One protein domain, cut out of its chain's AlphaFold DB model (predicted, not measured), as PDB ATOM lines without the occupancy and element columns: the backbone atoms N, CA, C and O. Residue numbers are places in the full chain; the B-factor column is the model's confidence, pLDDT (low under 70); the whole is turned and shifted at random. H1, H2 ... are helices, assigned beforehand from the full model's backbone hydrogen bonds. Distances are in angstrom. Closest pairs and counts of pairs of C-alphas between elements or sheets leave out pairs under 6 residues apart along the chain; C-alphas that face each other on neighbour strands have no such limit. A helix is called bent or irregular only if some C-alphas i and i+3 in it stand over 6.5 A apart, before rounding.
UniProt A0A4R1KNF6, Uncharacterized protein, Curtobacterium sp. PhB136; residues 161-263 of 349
ATOM      1  N   GLU A 161     -86.252  41.136  22.752       83.44
ATOM      2  CA  GLU A 161     -87.600  40.616  22.534       83.44
ATOM      3  C   GLU A 161     -87.856  39.323  23.317       83.44
ATOM      4  O   GLU A 161     -88.966  39.091  23.802       83.44
ATOM      5  N   TRP A 162     -86.831  38.486  23.489       79.62
ATOM      6  CA  TRP A 162     -86.942  37.248  24.256       79.62
ATOM      7  C   TRP A 162     -86.990  37.549  25.745       79.62
ATOM      8  O   TRP A 162     -87.876  37.047  26.433       79.62
ATOM      9  N   GLN A 163     -86.087  38.410  26.227       78.56
ATOM     10  CA  GLN A 163     -86.074  38.847  27.623       78.56
ATOM     11  C   GLN A 163     -87.420  39.468  28.010       78.56
ATOM     12  O   GLN A 163     -87.972  39.139  29.058       78.56
ATOM     13  N   LEU A 164     -87.990  40.300  27.132       86.81
ATOM     14  CA  LEU A 164     -89.293  40.920  27.347       86.81
ATOM     15  C   LEU A 164     -90.408  39.872  27.411       86.81
ATOM     16  O   LEU A 164     -91.228  39.906  28.326       86.81
ATOM     17  N   THR A 165     -90.409  38.914  26.480       84.75
ATOM     18  CA  THR A 165     -91.400  37.826  26.439       84.75
ATOM     19  C   THR A 165     -91.363  36.980  27.714       84.75
ATOM     20  O   THR A 165     -92.410  36.723  28.312       84.75
ATOM     21  N   LEU A 166     -90.170  36.593  28.175       80.94
ATOM     22  CA  LEU A 166     -89.999  35.801  29.398       80.94
ATOM     23  C   LEU A 166     -90.404  36.580  30.649       80.94
ATOM     24  O   LEU A 166     -91.156  36.064  31.480       80.94
ATOM     25  N   LEU A 167     -89.963  37.835  30.763       85.94
ATOM     26  CA  LEU A 167     -90.243  38.684  31.918       85.94
ATOM     27  C   LEU A 167     -91.746  38.949  32.069       85.94
ATOM     28  O   LEU A 167     -92.305  38.754  33.150       85.94
ATOM     29  N   VAL A 168     -92.419  39.332  30.980       89.50
ATOM     30  CA  VAL A 168     -93.873  39.551  30.965       89.50
ATOM     31  C   VAL A 168     -94.618  38.248  31.253       89.50
ATOM     32  O   VAL A 168     -95.515  38.232  32.094       89.50
ATOM     33  N   GLY A 169     -94.222  37.138  30.622       85.31
ATOM     34  CA  GLY A 169     -94.845  35.831  30.839       85.31
ATOM     35  C   GLY A 169     -94.698  35.319  32.276       85.31
ATOM     36  O   GLY A 169     -95.613  34.695  32.815       85.31
ATOM     37  N   MET A 170     -93.571  35.588  32.940       85.50
ATOM     38  CA  MET A 170     -93.370  35.274  34.359       85.50
ATOM     39  C   MET A 170     -94.314  36.097  35.248       85.50
ATOM     40  O   MET A 170     -95.041  35.529  36.065       85.50
ATOM     41  N   TYR A 171     -94.356  37.420  35.071       88.88
ATOM     42  CA  TYR A 171     -95.190  38.290  35.902       88.88
ATOM     43  C   TYR A 171     -96.687  38.097  35.664       88.88
ATOM     44  O   TYR A 171     -97.446  38.052  36.631       88.88
ATOM     45  N   ALA A 172     -97.116  37.863  34.423       88.62
ATOM     46  CA  ALA A 172     -98.504  37.524  34.116       88.62
ATOM     47  C   ALA A 172     -98.958  36.247  34.851       88.62
ATOM     48  O   ALA A 172    -100.072  36.196  35.374       88.62
ATOM     49  N   ARG A 173     -98.087  35.227  34.965       86.88
ATOM     50  CA  ARG A 173     -98.367  34.023  35.775       86.88
ATOM     51  C   ARG A 173     -98.491  34.350  37.255       86.88
ATOM     52  O   ARG A 173     -99.432  33.882  37.890       86.88
ATOM     53  N   LEU A 174     -97.554  35.126  37.798       85.56
ATOM     54  CA  LEU A 174     -97.535  35.490  39.216       85.56
ATOM     55  C   LEU A 174     -98.772  36.301  39.618       85.56
ATOM     56  O   LEU A 174     -99.389  35.996  40.635       85.56
ATOM     57  N   ILE A 175     -99.168  37.279  38.800       88.88
ATOM     58  CA  ILE A 175    -100.360  38.110  39.024       88.88
ATOM     59  C   ILE A 175    -101.632  37.259  38.927       88.88
ATOM     60  O   ILE A 175    -102.503  37.341  39.791       88.88
ATOM     61  N   ARG A 176    -101.733  36.384  37.914       87.44
ATOM     62  CA  ARG A 176    -102.888  35.487  37.759       87.44
ATOM     63  C   ARG A 176    -103.028  34.510  38.927       87.44
ATOM     64  O   ARG A 176    -104.150  34.273  39.364       87.44
ATOM     65  N   ARG A 177    -101.917  33.947  39.418       87.44
ATOM     66  CA  ARG A 177    -101.906  33.081  40.609       87.44
ATOM     67  C   ARG A 177    -102.360  33.850  41.846       87.44
ATOM     68  O   ARG A 177    -103.339  33.446  42.447       87.44
ATOM     69  N   ALA A 178    -101.775  35.020  42.115       86.25
ATOM     70  CA  ALA A 178    -102.177  35.867  43.243       86.25
ATOM     71  C   ALA A 178    -103.684  36.176  43.242       86.25
ATOM     72  O   ALA A 178    -104.351  36.061  44.266       86.25
ATOM     73  N   ARG A 179    -104.246  36.495  42.068       85.94
ATOM     74  CA  ARG A 179    -105.689  36.721  41.924       85.94
ATOM     75  C   ARG A 179    -106.508  35.458  42.202       85.94
ATOM     76  O   ARG A 179    -107.551  35.546  42.837       85.94
ATOM     77  N   ARG A 180    -106.065  34.300  41.700       88.06
ATOM     78  CA  ARG A 180    -106.739  33.014  41.933       88.06
ATOM     79  C   ARG A 180    -106.731  32.637  43.414       88.06
ATOM     80  O   ARG A 180    -107.725  32.111  43.894       88.06
ATOM     81  N   ASP A 181    -105.643  32.946  44.105       90.38
ATOM     82  CA  ASP A 181    -105.439  32.629  45.518       90.38
ATOM     83  C   ASP A 181    -106.145  33.636  46.452       90.38
ATOM     84  O   ASP A 181    -105.956  33.589  47.663       90.38
ATOM     85  N   GLY A 182    -106.940  34.573  45.911       86.31
ATOM     86  CA  GLY A 182    -107.696  35.550  46.704       86.31
ATOM     87  C   GLY A 182    -106.829  36.606  47.393       86.31
ATOM     88  O   GLY A 182    -107.239  37.179  48.397       86.31
ATOM     89  N   THR A 183    -105.622  36.863  46.878       89.94
ATOM     90  CA  THR A 183    -104.703  37.856  47.455       89.94
ATOM     91  C   THR A 183    -105.341  39.260  47.447       89.94
ATOM     92  O   THR A 183    -105.945  39.624  46.431       89.94
ATOM     93  N   PRO A 184    -105.181  40.075  48.515       89.88
ATOM     94  CA  PRO A 184    -105.704  41.440  48.570       89.88
ATOM     95  C   PRO A 184    -105.268  42.299  47.377       89.88
ATOM     96  O   PRO A 184    -104.138  42.179  46.894       89.88
ATOM     97  N   ALA A 185    -106.150  43.192  46.918       85.88
ATOM     98  CA  ALA A 185    -105.917  44.013  45.727       85.88
ATOM     99  C   ALA A 185    -104.652  44.883  45.836       85.88
ATOM    100  O   ALA A 185    -103.931  45.024  44.853       85.88
ATOM    101  N   GLU A 186    -104.341  45.383  47.032       88.38
ATOM    102  CA  GLU A 186    -103.139  46.171  47.342       88.38
ATOM    103  C   GLU A 186    -101.847  45.387  47.079       88.38
ATOM    104  O   GLU A 186    -100.926  45.871  46.425       88.38
ATOM    105  N   VAL A 187    -101.801  44.123  47.505       88.31
ATOM    106  CA  VAL A 187    -100.645  43.240  47.282       88.31
ATOM    107  C   VAL A 187    -100.521  42.880  45.797       88.31
ATOM    108  O   VAL A 187     -99.419  42.711  45.270       88.31
ATOM    109  N   VAL A 188    -101.646  42.763  45.084       89.38
ATOM    110  CA  VAL A 188    -101.634  42.575  43.626       89.38
ATOM    111  C   VAL A 188    -101.126  43.837  42.921       89.38
ATOM    112  O   VAL A 188    -100.326  43.709  41.993       89.38
ATOM    113  N   GLU A 189    -101.519  45.029  43.371       90.56
ATOM    114  CA  GLU A 189    -101.015  46.316  42.873       90.56
ATOM    115  C   GLU A 189     -99.500  46.427  43.075       90.56
ATOM    116  O   GLU A 189     -98.773  46.694  42.121       90.56
ATOM    117  N   GLU A 190     -98.979  46.105  44.260       90.12
ATOM    118  CA  GLU A 190     -97.535  46.126  44.527       90.12
ATOM    119  C   GLU A 190     -96.758  45.178  43.592       90.12
ATOM    120  O   GLU A 190     -95.705  45.527  43.036       90.12
ATOM    121  N   ARG A 191     -97.299  43.977  43.348       90.31
ATOM    122  CA  ARG A 191     -96.721  43.014  42.397       90.31
ATOM    123  C   ARG A 191     -96.751  43.542  40.966       90.31
ATOM    124  O   ARG A 191     -95.761  43.381  40.249       90.31
ATOM    125  N   VAL A 192     -97.848  44.179  40.556       91.38
ATOM    126  CA  VAL A 192     -97.976  44.844  39.252       91.38
ATOM    127  C   VAL A 192     -96.951  45.973  39.130       91.38
ATOM    128  O   VAL A 192     -96.225  46.035  38.138       91.38
ATOM    129  N   MET A 193     -96.790  46.814  40.149       91.88
ATOM    130  CA  MET A 193     -95.827  47.917  40.126       91.88
ATOM    131  C   MET A 193     -94.372  47.446  40.127       91.88
ATOM    132  O   MET A 193     -93.520  48.025  39.444       91.88
ATOM    133  N   THR A 194     -94.090  46.340  40.813       91.88
ATOM    134  CA  THR A 194     -92.795  45.658  40.743       91.88
ATOM    135  C   THR A 194     -92.535  45.105  39.343       91.88
ATOM    136  O   THR A 194     -91.449  45.308  38.791       91.88
ATOM    137  N   ALA A 195     -93.529  44.442  38.744       89.94
ATOM    138  CA  ALA A 195     -93.443  43.908  37.390       89.94
ATOM    139  C   ALA A 195     -93.164  45.018  36.370       89.94
ATOM    140  O   ALA A 195     -92.199  44.930  35.606       89.94
ATOM    141  N   THR A 196     -93.950  46.097  36.400       92.81
ATOM    142  CA  THR A 196     -93.789  47.223  35.472       92.81
ATOM    143  C   THR A 196     -92.457  47.934  35.653       92.81
ATOM    144  O   THR A 196     -91.836  48.278  34.655       92.81
ATOM    145  N   ARG A 197     -91.945  48.079  36.885       92.50
ATOM    146  CA  ARG A 197     -90.600  48.631  37.131       92.50
ATOM    147  C   ARG A 197     -89.507  47.784  36.474       92.50
ATOM    148  O   ARG A 197     -88.565  48.331  35.906       92.50
ATOM    149  N   ARG A 198     -89.593  46.450  36.558       91.25
ATOM    150  CA  ARG A 198     -88.598  45.567  35.920       91.25
ATOM    151  C   ARG A 198     -88.694  45.604  34.399       91.25
ATOM    152  O   ARG A 198     -87.660  45.659  33.741       91.25
ATOM    153  N   ILE A 199     -89.912  45.611  33.860       91.81
ATOM    154  CA  ILE A 199     -90.148  45.735  32.418       91.81
ATOM    155  C   ILE A 199     -89.633  47.087  31.924       91.81
ATOM    156  O   ILE A 199     -88.877  47.122  30.967       91.81
ATOM    157  N   GLU A 200     -89.934  48.186  32.615       91.38
ATOM    158  CA  GLU A 200     -89.421  49.520  32.287       91.38
ATOM    159  C   GLU A 200     -87.891  49.549  32.224       91.38
ATOM    160  O   GLU A 200     -87.334  50.057  31.254       91.38
ATOM    161  N   ARG A 201     -87.200  48.988  33.225       89.19
ATOM    162  CA  ARG A 201     -85.730  48.908  33.209       89.19
ATOM    163  C   ARG A 201     -85.225  48.174  31.969       89.19
ATOM    164  O   ARG A 201     -84.276  48.630  31.340       89.19
ATOM    165  N   LEU A 202     -85.873  47.073  31.597       88.31
ATOM    166  CA  LEU A 202     -85.541  46.342  30.378       88.31
ATOM    167  C   LEU A 202     -85.800  47.182  29.114       88.31
ATOM    168  O   LEU A 202     -84.958  47.198  28.221       88.31
ATOM    169  N   LEU A 203     -86.926  47.901  29.045       88.06
ATOM    170  CA  LEU A 203     -87.263  48.793  27.927       88.06
ATOM    171  C   LEU A 203     -86.234  49.919  27.772       88.06
ATOM    172  O   LEU A 203     -85.791  50.180  26.657       88.06
ATOM    173  N   ARG A 204     -85.819  50.555  28.873       84.56
ATOM    174  CA  ARG A 204     -84.802  51.620  28.864       84.56
ATOM    175  C   ARG A 204     -83.435  51.110  28.410       84.56
ATOM    176  O   ARG A 204     -82.761  51.792  27.656       84.56
ATOM    177  N   ASN A 205     -83.077  49.885  28.786       82.12
ATOM    178  CA  ASN A 205     -81.779  49.285  28.463       82.12
ATOM    179  C   ASN A 205     -81.706  48.655  27.060       82.12
ATOM    180  O   ASN A 205     -80.744  47.947  26.764       82.12
ATOM    181  N   ARG A 206     -82.709  48.864  26.191       78.38
ATOM    182  CA  ARG A 206     -82.699  48.319  24.823       78.38
ATOM    183  C   ARG A 206     -81.525  48.853  23.999       78.38
ATOM    184  O   ARG A 206     -80.920  48.090  23.248       78.38
ATOM    185  N   TYR A 207     -81.225  50.141  24.147       71.38
ATOM    186  CA  TYR A 207     -80.053  50.788  23.568       71.38
ATOM    187  C   TYR A 207     -79.141  51.255  24.711       71.38
ATOM    188  O   TYR A 207     -79.652  51.742  25.722       71.38
ATOM    189  N   PRO A 208     -77.816  51.049  24.616       60.75
ATOM    190  CA  PRO A 208     -76.892  51.524  25.635       60.75
ATOM    191  C   PRO A 208     -76.856  53.058  25.646       60.75
ATOM    192  O   PRO A 208     -76.765  53.661  24.585       60.75
ATOM    193  N   ALA A 209     -76.847  53.656  26.843       52.50
ATOM    194  CA  ALA A 209     -76.782  55.112  27.047       52.50
ATOM    195  C   ALA A 209     -75.468  55.756  26.550       52.50
ATOM    196  O   ALA A 209     -75.342  56.974  26.477       52.50
ATOM    197  N   THR A 210     -74.463  54.938  26.236       49.81
ATOM    198  CA  THR A 210     -73.182  55.341  25.648       49.81
ATOM    199  C   THR A 210     -73.091  54.818  24.217       49.81
ATOM    200  O   THR A 210     -72.297  53.935  23.891       49.81
ATOM    201  N   SER A 211     -73.968  55.323  23.353       57.41
ATOM    202  CA  SER A 211     -73.982  54.994  21.930       57.41
ATOM    203  C   SER A 211     -72.784  55.640  21.216       57.41
ATOM    204  O   SER A 211     -72.605  56.858  21.215       57.41
ATOM    205  N   THR A 212     -71.919  54.822  20.608       62.34
ATOM    206  CA  THR A 212     -70.670  55.299  19.984       62.34
ATOM    207  C   THR A 212     -70.869  55.791  18.551       62.34
ATOM    208  O   THR A 212     -70.078  56.596  18.064       62.34
ATOM    209  N   SER A 213     -71.936  55.361  17.867       74.19
ATOM    210  CA  SER A 213     -72.233  55.763  16.485       74.19
ATOM    211  C   SER A 213     -73.424  56.726  16.383       74.19
ATOM    212  O   SER A 213     -74.331  56.729  17.216       74.19
ATOM    213  N   ALA A 214     -73.431  57.569  15.345       70.94
ATOM    214  CA  ALA A 214     -74.524  58.515  15.090       70.94
ATOM    215  C   ALA A 214     -75.866  57.806  14.815       70.94
ATOM    216  O   ALA A 214     -76.915  58.269  15.260       70.94
ATOM    217  N   SER A 215     -75.834  56.647  14.148       68.25
ATOM    218  CA  SER A 215     -77.030  55.839  13.880       68.25
ATOM    219  C   SER A 215     -77.619  55.222  15.152       68.25
ATOM    220  O   SER A 215     -78.839  55.148  15.291       68.25
ATOM    221  N   GLU A 216     -76.778  54.828  16.110       68.12
ATOM    222  CA  GLU A 216     -77.237  54.353  17.417       68.12
ATOM    223  C   GLU A 216     -77.847  55.467  18.256       68.12
ATOM    224  O   GLU A 216     -78.902  55.245  18.841       68.12
ATOM    225  N   ARG A 217     -77.242  56.663  18.256       73.44
ATOM    226  CA  ARG A 217     -77.808  57.851  18.917       73.44
ATOM    227  C   ARG A 217     -79.187  58.205  18.360       73.44
ATOM    228  O   ARG A 217     -80.120  58.456  19.118       73.44
ATOM    229  N   ALA A 218     -79.354  58.164  17.037       76.50
ATOM    230  CA  ALA A 218     -80.653  58.396  16.404       76.50
ATOM    231  C   ALA A 218     -81.692  57.327  16.796       76.50
ATOM    232  O   ALA A 218     -82.840  57.657  17.101       76.50
ATOM    233  N   ALA A 219     -81.292  56.051  16.834       74.62
ATOM    234  CA  ALA A 219     -82.160  54.954  17.261       74.62
ATOM    235  C   ALA A 219     -82.547  55.054  18.747       74.62
ATOM    236  O   ALA A 219     -83.698  54.793  19.098       74.62
ATOM    237  N   GLU A 220     -81.611  55.460  19.604       80.88
ATOM    238  CA  GLU A 220     -81.822  55.720  21.027       80.88
ATOM    239  C   GLU A 220     -82.828  56.857  21.241       80.88
ATOM    240  O   GLU A 220     -83.820  56.666  21.944       80.88
ATOM    241  N   ASN A 221     -82.651  57.994  20.563       81.50
ATOM    242  CA  ASN A 221     -83.567  59.134  20.647       81.50
ATOM    243  C   ASN A 221     -84.981  58.772  20.171       81.50
ATOM    244  O   ASN A 221     -85.968  59.040  20.860       81.50
ATOM    245  N   ALA A 222     -85.094  58.098  19.021       81.94
ATOM    246  CA  ALA A 222     -86.381  57.628  18.507       81.94
ATOM    247  C   ALA A 222     -87.051  56.628  19.467       81.94
ATOM    248  O   ALA A 222     -88.276  56.613  19.618       81.94
ATOM    249  N   TRP A 223     -86.253  55.796  20.138       85.88
ATOM    250  CA  TRP A 223     -86.736  54.855  21.140       85.88
ATOM    251  C   TRP A 223     -87.211  55.547  22.419       85.88
ATOM    252  O   TRP A 223     -88.283  55.205  22.919       85.88
ATOM    253  N   ALA A 224     -86.473  56.540  22.916       84.62
ATOM    254  CA  ALA A 224     -86.843  57.322  24.091       84.62
ATOM    255  C   ALA A 224     -88.180  58.050  23.882       84.62
ATOM    256  O   ALA A 224     -89.091  57.905  24.699       84.62
ATOM    257  N   LEU A 225     -88.343  58.729  22.740       85.75
ATOM    258  CA  LEU A 225     -89.591  59.411  22.373       85.75
ATOM    259  C   LEU A 225     -90.779  58.448  22.303       85.75
ATOM    260  O   LEU A 225     -91.875  58.758  22.760       85.75
ATOM    261  N   ARG A 226     -90.561  57.249  21.761       84.62
ATOM    262  CA  ARG A 226     -91.591  56.209  21.679       84.62
ATOM    263  C   ARG A 226     -91.959  55.623  23.040       84.62
ATOM    264  O   ARG A 226     -93.103  55.218  23.237       84.62
ATOM    265  N   LEU A 227     -90.991  55.514  23.943       87.31
ATOM    266  CA  LEU A 227     -91.192  54.947  25.270       87.31
ATOM    267  C   LEU A 227     -91.914  55.935  26.199       87.31
ATOM    268  O   LEU A 227     -92.684  55.495  27.051       87.31
ATOM    269  N   GLN A 228     -91.719  57.244  26.008       88.69
ATOM    270  CA  GLN A 228     -92.228  58.295  26.895       88.69
ATOM    271  C   GLN A 228     -93.735  58.188  27.216       88.69
ATOM    272  O   GLN A 228     -94.061  58.119  28.402       88.69
ATOM    273  N   PRO A 229     -94.659  58.024  26.244       89.31
ATOM    274  CA  PRO A 229     -96.088  57.909  26.549       89.31
ATOM    275  C   PRO A 229     -96.424  56.718  27.462       89.31
ATOM    276  O   PRO A 229     -97.320  56.799  28.301       89.31
ATOM    277  N   LEU A 230     -95.692  55.606  27.327       88.75
ATOM    278  CA  LEU A 230     -95.880  54.401  28.145       88.75
ATOM    279  C   LEU A 230     -95.390  54.618  29.584       88.75
ATOM    280  O   LEU A 230     -95.960  54.054  30.523       88.75
ATOM    281  N   LEU A 231     -94.341  55.427  29.754       88.81
ATOM    282  CA  LEU A 231     -93.826  55.832  31.059       88.81
ATOM    283  C   LEU A 231     -94.781  56.803  31.745       88.81
ATOM    284  O   LEU A 231     -95.041  56.633  32.933       88.81
ATOM    285  N   ASP A 232     -95.366  57.741  31.002       89.69
ATOM    286  CA  ASP A 232     -96.319  58.716  31.534       89.69
ATOM    287  C   ASP A 232     -97.604  58.040  32.036       89.69
ATOM    288  O   ASP A 232     -98.158  58.432  33.061       89.69
ATOM    289  N   VAL A 233     -98.088  56.995  31.350       88.56
ATOM    290  CA  VAL A 233     -99.225  56.178  31.824       88.56
ATOM    291  C   VAL A 233     -98.882  55.466  33.137       88.56
ATOM    292  O   VAL A 233     -99.679  55.466  34.074       88.56
ATOM    293  N   ARG A 234     -97.678  54.892  33.242       88.88
ATOM    294  CA  ARG A 234     -97.213  54.243  34.476       88.88
ATOM    295  C   ARG A 234     -97.020  55.242  35.619       88.88
ATOM    296  O   ARG A 234     -97.386  54.939  36.751       88.88
ATOM    297  N   ALA A 235     -96.433  56.403  35.339       87.56
ATOM    298  CA  ALA A 235     -96.228  57.465  36.318       87.56
ATOM    299  C   ALA A 235     -97.567  57.980  36.854       87.56
ATOM    300  O   ALA A 235     -97.718  58.129  38.061       87.56
ATOM    301  N   ARG A 236     -98.571  58.145  35.984       88.88
ATOM    302  CA  ARG A 236     -99.933  58.500  36.401       88.88
ATOM    303  C   ARG A 236    -100.532  57.483  37.369       88.88
ATOM    304  O   ARG A 236    -101.000  57.896  38.422       88.88
ATOM    305  N   ARG A 237    -100.429  56.177  37.085       86.75
ATOM    306  CA  ARG A 237    -100.920  55.137  38.009       86.75
ATOM    307  C   ARG A 237    -100.181  55.112  39.352       86.75
ATOM    308  O   ARG A 237    -100.780  54.803  40.373       86.75
ATOM    309  N   LEU A 238     -98.886  55.441  39.360       84.88
ATOM    310  CA  LEU A 238     -98.108  55.579  40.599       84.88
ATOM    311  C   LEU A 238     -98.571  56.753  41.463       84.88
ATOM    312  O   LEU A 238     -98.516  56.658  42.684       84.88
ATOM    313  N   LEU A 239     -98.953  57.861  40.830       85.25
ATOM    314  CA  LEU A 239     -99.362  59.085  41.516       85.25
ATOM    315  C   LEU A 239    -100.815  59.020  41.992       85.25
ATOM    316  O   LEU A 239    -101.136  59.565  43.043       85.25
ATOM    317  N   ALA A 240    -101.680  58.352  41.233       81.19
ATOM    318  CA  ALA A 240    -103.074  58.141  41.579       81.19
ATOM    319  C   ALA A 240    -103.507  56.736  41.125       81.19
ATOM    320  O   ALA A 240    -103.401  56.435  39.930       81.19
ATOM    321  N   PRO A 241    -104.002  55.877  42.039       69.44
ATOM    322  CA  PRO A 241    -104.550  54.580  41.669       69.44
ATOM    323  C   PRO A 241    -105.683  54.767  40.663       69.44
ATOM    324  O   PRO A 241    -106.636  55.505  40.907       69.44
ATOM    325  N   ASP A 242    -105.560  54.112  39.516       71.56
ATOM    326  CA  ASP A 242    -106.573  54.182  38.472       71.56
ATOM    327  C   ASP A 242    -107.822  53.373  38.864       71.56
ATOM    328  O   ASP A 242    -107.738  52.406  39.625       71.56
ATOM    329  N   SER A 243    -108.970  53.708  38.274       74.06
ATOM    330  CA  SER A 243    -110.237  52.970  38.452       74.06
ATOM    331  C   SER A 243    -110.162  51.511  37.974       74.06
ATOM    332  O   SER A 243    -110.942  50.655  38.398       74.06
ATOM    333  N   LEU A 244    -109.202  51.209  37.094       87.38
ATOM    334  CA  LEU A 244    -109.004  49.886  36.521       87.38
ATOM    335  C   LEU A 244    -108.332  48.916  37.508       87.38
ATOM    336  O   LEU A 244    -107.281  49.246  38.080       87.38
ATOM    337  N   PRO A 245    -108.833  47.666  37.615       89.94
ATOM    338  CA  PRO A 245    -108.189  46.631  38.412       89.94
ATOM    339  C   PRO A 245    -106.712  46.426  38.015       89.94
ATOM    340  O   PRO A 245    -106.414  46.379  36.816       89.94
ATOM    341  N   PRO A 246    -105.796  46.194  38.981       89.25
ATOM    342  CA  PRO A 246    -104.347  46.093  38.751       89.25
ATOM    343  C   PRO A 246    -103.949  45.177  37.589       89.25
ATOM    344  O   PRO A 246    -103.123  45.515  36.743       89.25
ATOM    345  N   ALA A 247    -104.573  44.000  37.522       89.31
ATOM    346  CA  ALA A 247    -104.278  42.998  36.505       89.31
ATOM    347  C   ALA A 247    -104.777  43.389  35.102       89.31
ATOM    348  O   ALA A 247    -104.160  42.998  34.112       89.31
ATOM    349  N   VAL A 248    -105.889  44.128  35.020       90.69
ATOM    350  CA  VAL A 248    -106.464  44.595  33.748       90.69
ATOM    351  C   VAL A 248    -105.591  45.707  33.187       90.69
ATOM    352  O   VAL A 248    -105.115  45.592  32.062       90.69
ATOM    353  N   TRP A 249    -105.263  46.696  34.020       92.44
ATOM    354  CA  TRP A 249    -104.344  47.764  33.647       92.44
ATOM    355  C   TRP A 249    -102.973  47.229  33.212       92.44
ATOM    356  O   TRP A 249    -102.445  47.643  32.184       92.44
ATOM    357  N   PHE A 250    -102.412  46.252  33.938       92.38
ATOM    358  CA  PHE A 250    -101.146  45.622  33.550       92.38
ATOM    359  C   PHE A 250    -101.223  44.994  32.152       92.38
ATOM    360  O   PHE A 250    -100.293  45.136  31.358       92.38
ATOM    361  N   ALA A 251    -102.325  44.307  31.837       91.62
ATOM    362  CA  ALA A 251    -102.521  43.691  30.531       91.62
ATOM    363  C   ALA A 251    -102.623  44.727  29.402       91.62
ATOM    364  O   ALA A 251    -102.019  44.525  28.350       91.62
ATOM    365  N   GLU A 252    -103.349  45.823  29.624       92.38
ATOM    366  CA  GLU A 252    -103.490  46.922  28.660       92.38
ATOM    367  C   GLU A 252    -102.163  47.649  28.430       92.38
ATOM    368  O   GLU A 252    -101.759  47.867  27.287       92.38
ATOM    369  N   TRP A 253    -101.424  47.937  29.503       93.19
ATOM    370  CA  TRP A 253    -100.104  48.560  29.424       93.19
ATOM    371  C   TRP A 253     -99.097  47.687  28.657       93.19
ATOM    372  O   TRP A 253     -98.339  48.182  27.822       93.19
ATOM    373  N   VAL A 254     -99.120  46.367  28.878       93.19
ATOM    374  CA  VAL A 254     -98.302  45.412  28.114       93.19
ATOM    375  C   VAL A 254     -98.713  45.347  26.637       93.19
ATOM    376  O   VAL A 254     -97.839  45.251  25.770       93.19
ATOM    377  N   ASP A 255    -100.011  45.417  26.323       92.94
ATOM    378  CA  ASP A 255    -100.481  45.443  24.931       92.94
ATOM    379  C   ASP A 255     -99.996  46.711  24.210       92.94
ATOM    380  O   ASP A 255     -99.495  46.624  23.088       92.94
ATOM    381  N   ALA A 256    -100.021  47.862  24.892       91.31
ATOM    382  CA  ALA A 256     -99.497  49.127  24.378       91.31
ATOM    383  C   ALA A 256     -97.977  49.079  24.123       91.31
ATOM    384  O   ALA A 256     -97.502  49.577  23.099       91.31
ATOM    385  N   ILE A 257     -97.203  48.416  24.994       91.62
ATOM    386  CA  ILE A 257     -95.771  48.155  24.753       91.62
ATOM    387  C   ILE A 257     -95.582  47.320  23.483       91.62
ATOM    388  O   ILE A 257     -94.756  47.657  22.630       91.62
ATOM    389  N   ALA A 258     -96.331  46.223  23.341       90.25
ATOM    390  CA  ALA A 258     -96.221  45.348  22.178       90.25
ATOM    391  C   ALA A 258     -96.594  46.061  20.879       90.25
ATOM    392  O   ALA A 258     -95.981  45.802  19.841       90.25
ATOM    393  N   GLU A 259     -97.582  46.948  20.930       90.19
ATOM    394  CA  GLU A 259     -97.971  47.778  19.801       90.19
ATOM    395  C   GLU A 259     -96.866  48.773  19.430       90.19
ATOM    396  O   GLU A 259     -96.454  48.830  18.269       90.19
ATOM    397  N   ALA A 260     -96.306  49.489  20.410       86.69
ATOM    398  CA  ALA A 260     -95.197  50.415  20.193       86.69
ATOM    399  C   ALA A 260     -93.960  49.721  19.594       86.69
ATOM    400  O   ALA A 260     -93.273  50.287  18.743       86.69
ATOM    401  N   LEU A 261     -93.691  48.475  19.993       84.19
ATOM    402  CA  LEU A 261     -92.601  47.660  19.451       84.19
ATOM    403  C   LEU A 261     -92.823  47.210  18.005       84.19
ATOM    404  O   LEU A 261     -91.848  46.989  17.288       84.19
ATOM    405  N   GLN A 262     -94.079  47.049  17.585       81.44
ATOM    406  CA  GLN A 262     -94.442  46.592  16.241       81.44
ATOM    407  C   GLN A 262     -94.608  47.737  15.239       81.44
ATOM    408  O   GLN A 262     -94.511  47.499  14.036       81.44
ATOM    409  N   ARG A 263     -94.848  48.969  15.705       77.31
ATOM    410  CA  ARG A 263     -94.984  50.133  14.822       77.31
ATOM    411  C   ARG A 263     -93.624  50.523  14.209       77.31
ATOM    412  O   ARG A 263     -92.638  50.665  14.947       77.31
TER     413      ARG A 263
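Overview. This is residues 161 to 263 of the 349 residues of an uncharacterized protein of Curtobacterium sp. PhB136 (UniProt A0A4R1KNF6). This is an elongated, rather loosely packed up-and-down bundle: H2 and H4 lie in the middle, with H1 on one side and H3b, an arm of the bent helix H3, on the other. The other arm, H3a, reaches past one end of the bundle and adds to its length. The printed part has 103 residues with four named helices, H1 to H4 in chain order, and no named strand; the class is all helix. It is only just compact, close to loose, with a radius of gyration of the C-alphas of 15.0 A and spans of 51 by 28 by 23 A.

Arrangement. Start at H1, residues 161 to 180, which forms a helical hairpin with H2, residues 185 to 204: they touch, opposite ways at a shallow tilt of 1 degrees, closest at the C-alphas of Tyr 171 and Ala 195, 6.1 A. H4, residues 246 to 262, touches H2 with residues 246 to 250 alone, the same way, closest at the C-alphas of Glu 189 and Pro 246, 5.3 A. H3, residues 214 to 239, was assigned as one helix by its hydrogen bonds but is bent, with C-alphas 226 and 229 6.8 A apart; its arms H3a and H3b stand at a steep tilt of 46 degrees. H3b and H4, a helical hairpin, only just touch, with 3 pairs of C-alphas within 8 A, the closest those of Leu 230 and Ile 257, 7.1 A. H1 is apart from both arms. In H1, H2, H3a, H3b and H4 every O i to N i+4 pair is within hydrogen-bond range.

Along the chain. Find C-alpha 161 at (-87.600, 40.616, 22.534); H1 runs 28.3 A from there to residue 180. H2 covers 28.1 A. H3a, residues 214 to 226, covers 18.4 A, and H3b, residues 229 to 239, 15.4 A. H4 runs 24.6 A to C-alpha 262 at (-94.442, 46.592, 16.241).

Size, cuts and confidence. The C-alphas of Gly 182 and Ala 214 are the two farthest apart, 51.3 A. The printed part has no cut, and no link is long. Look for pLDDT under 70 at residues 208 to 212, 215 to 216 and 241.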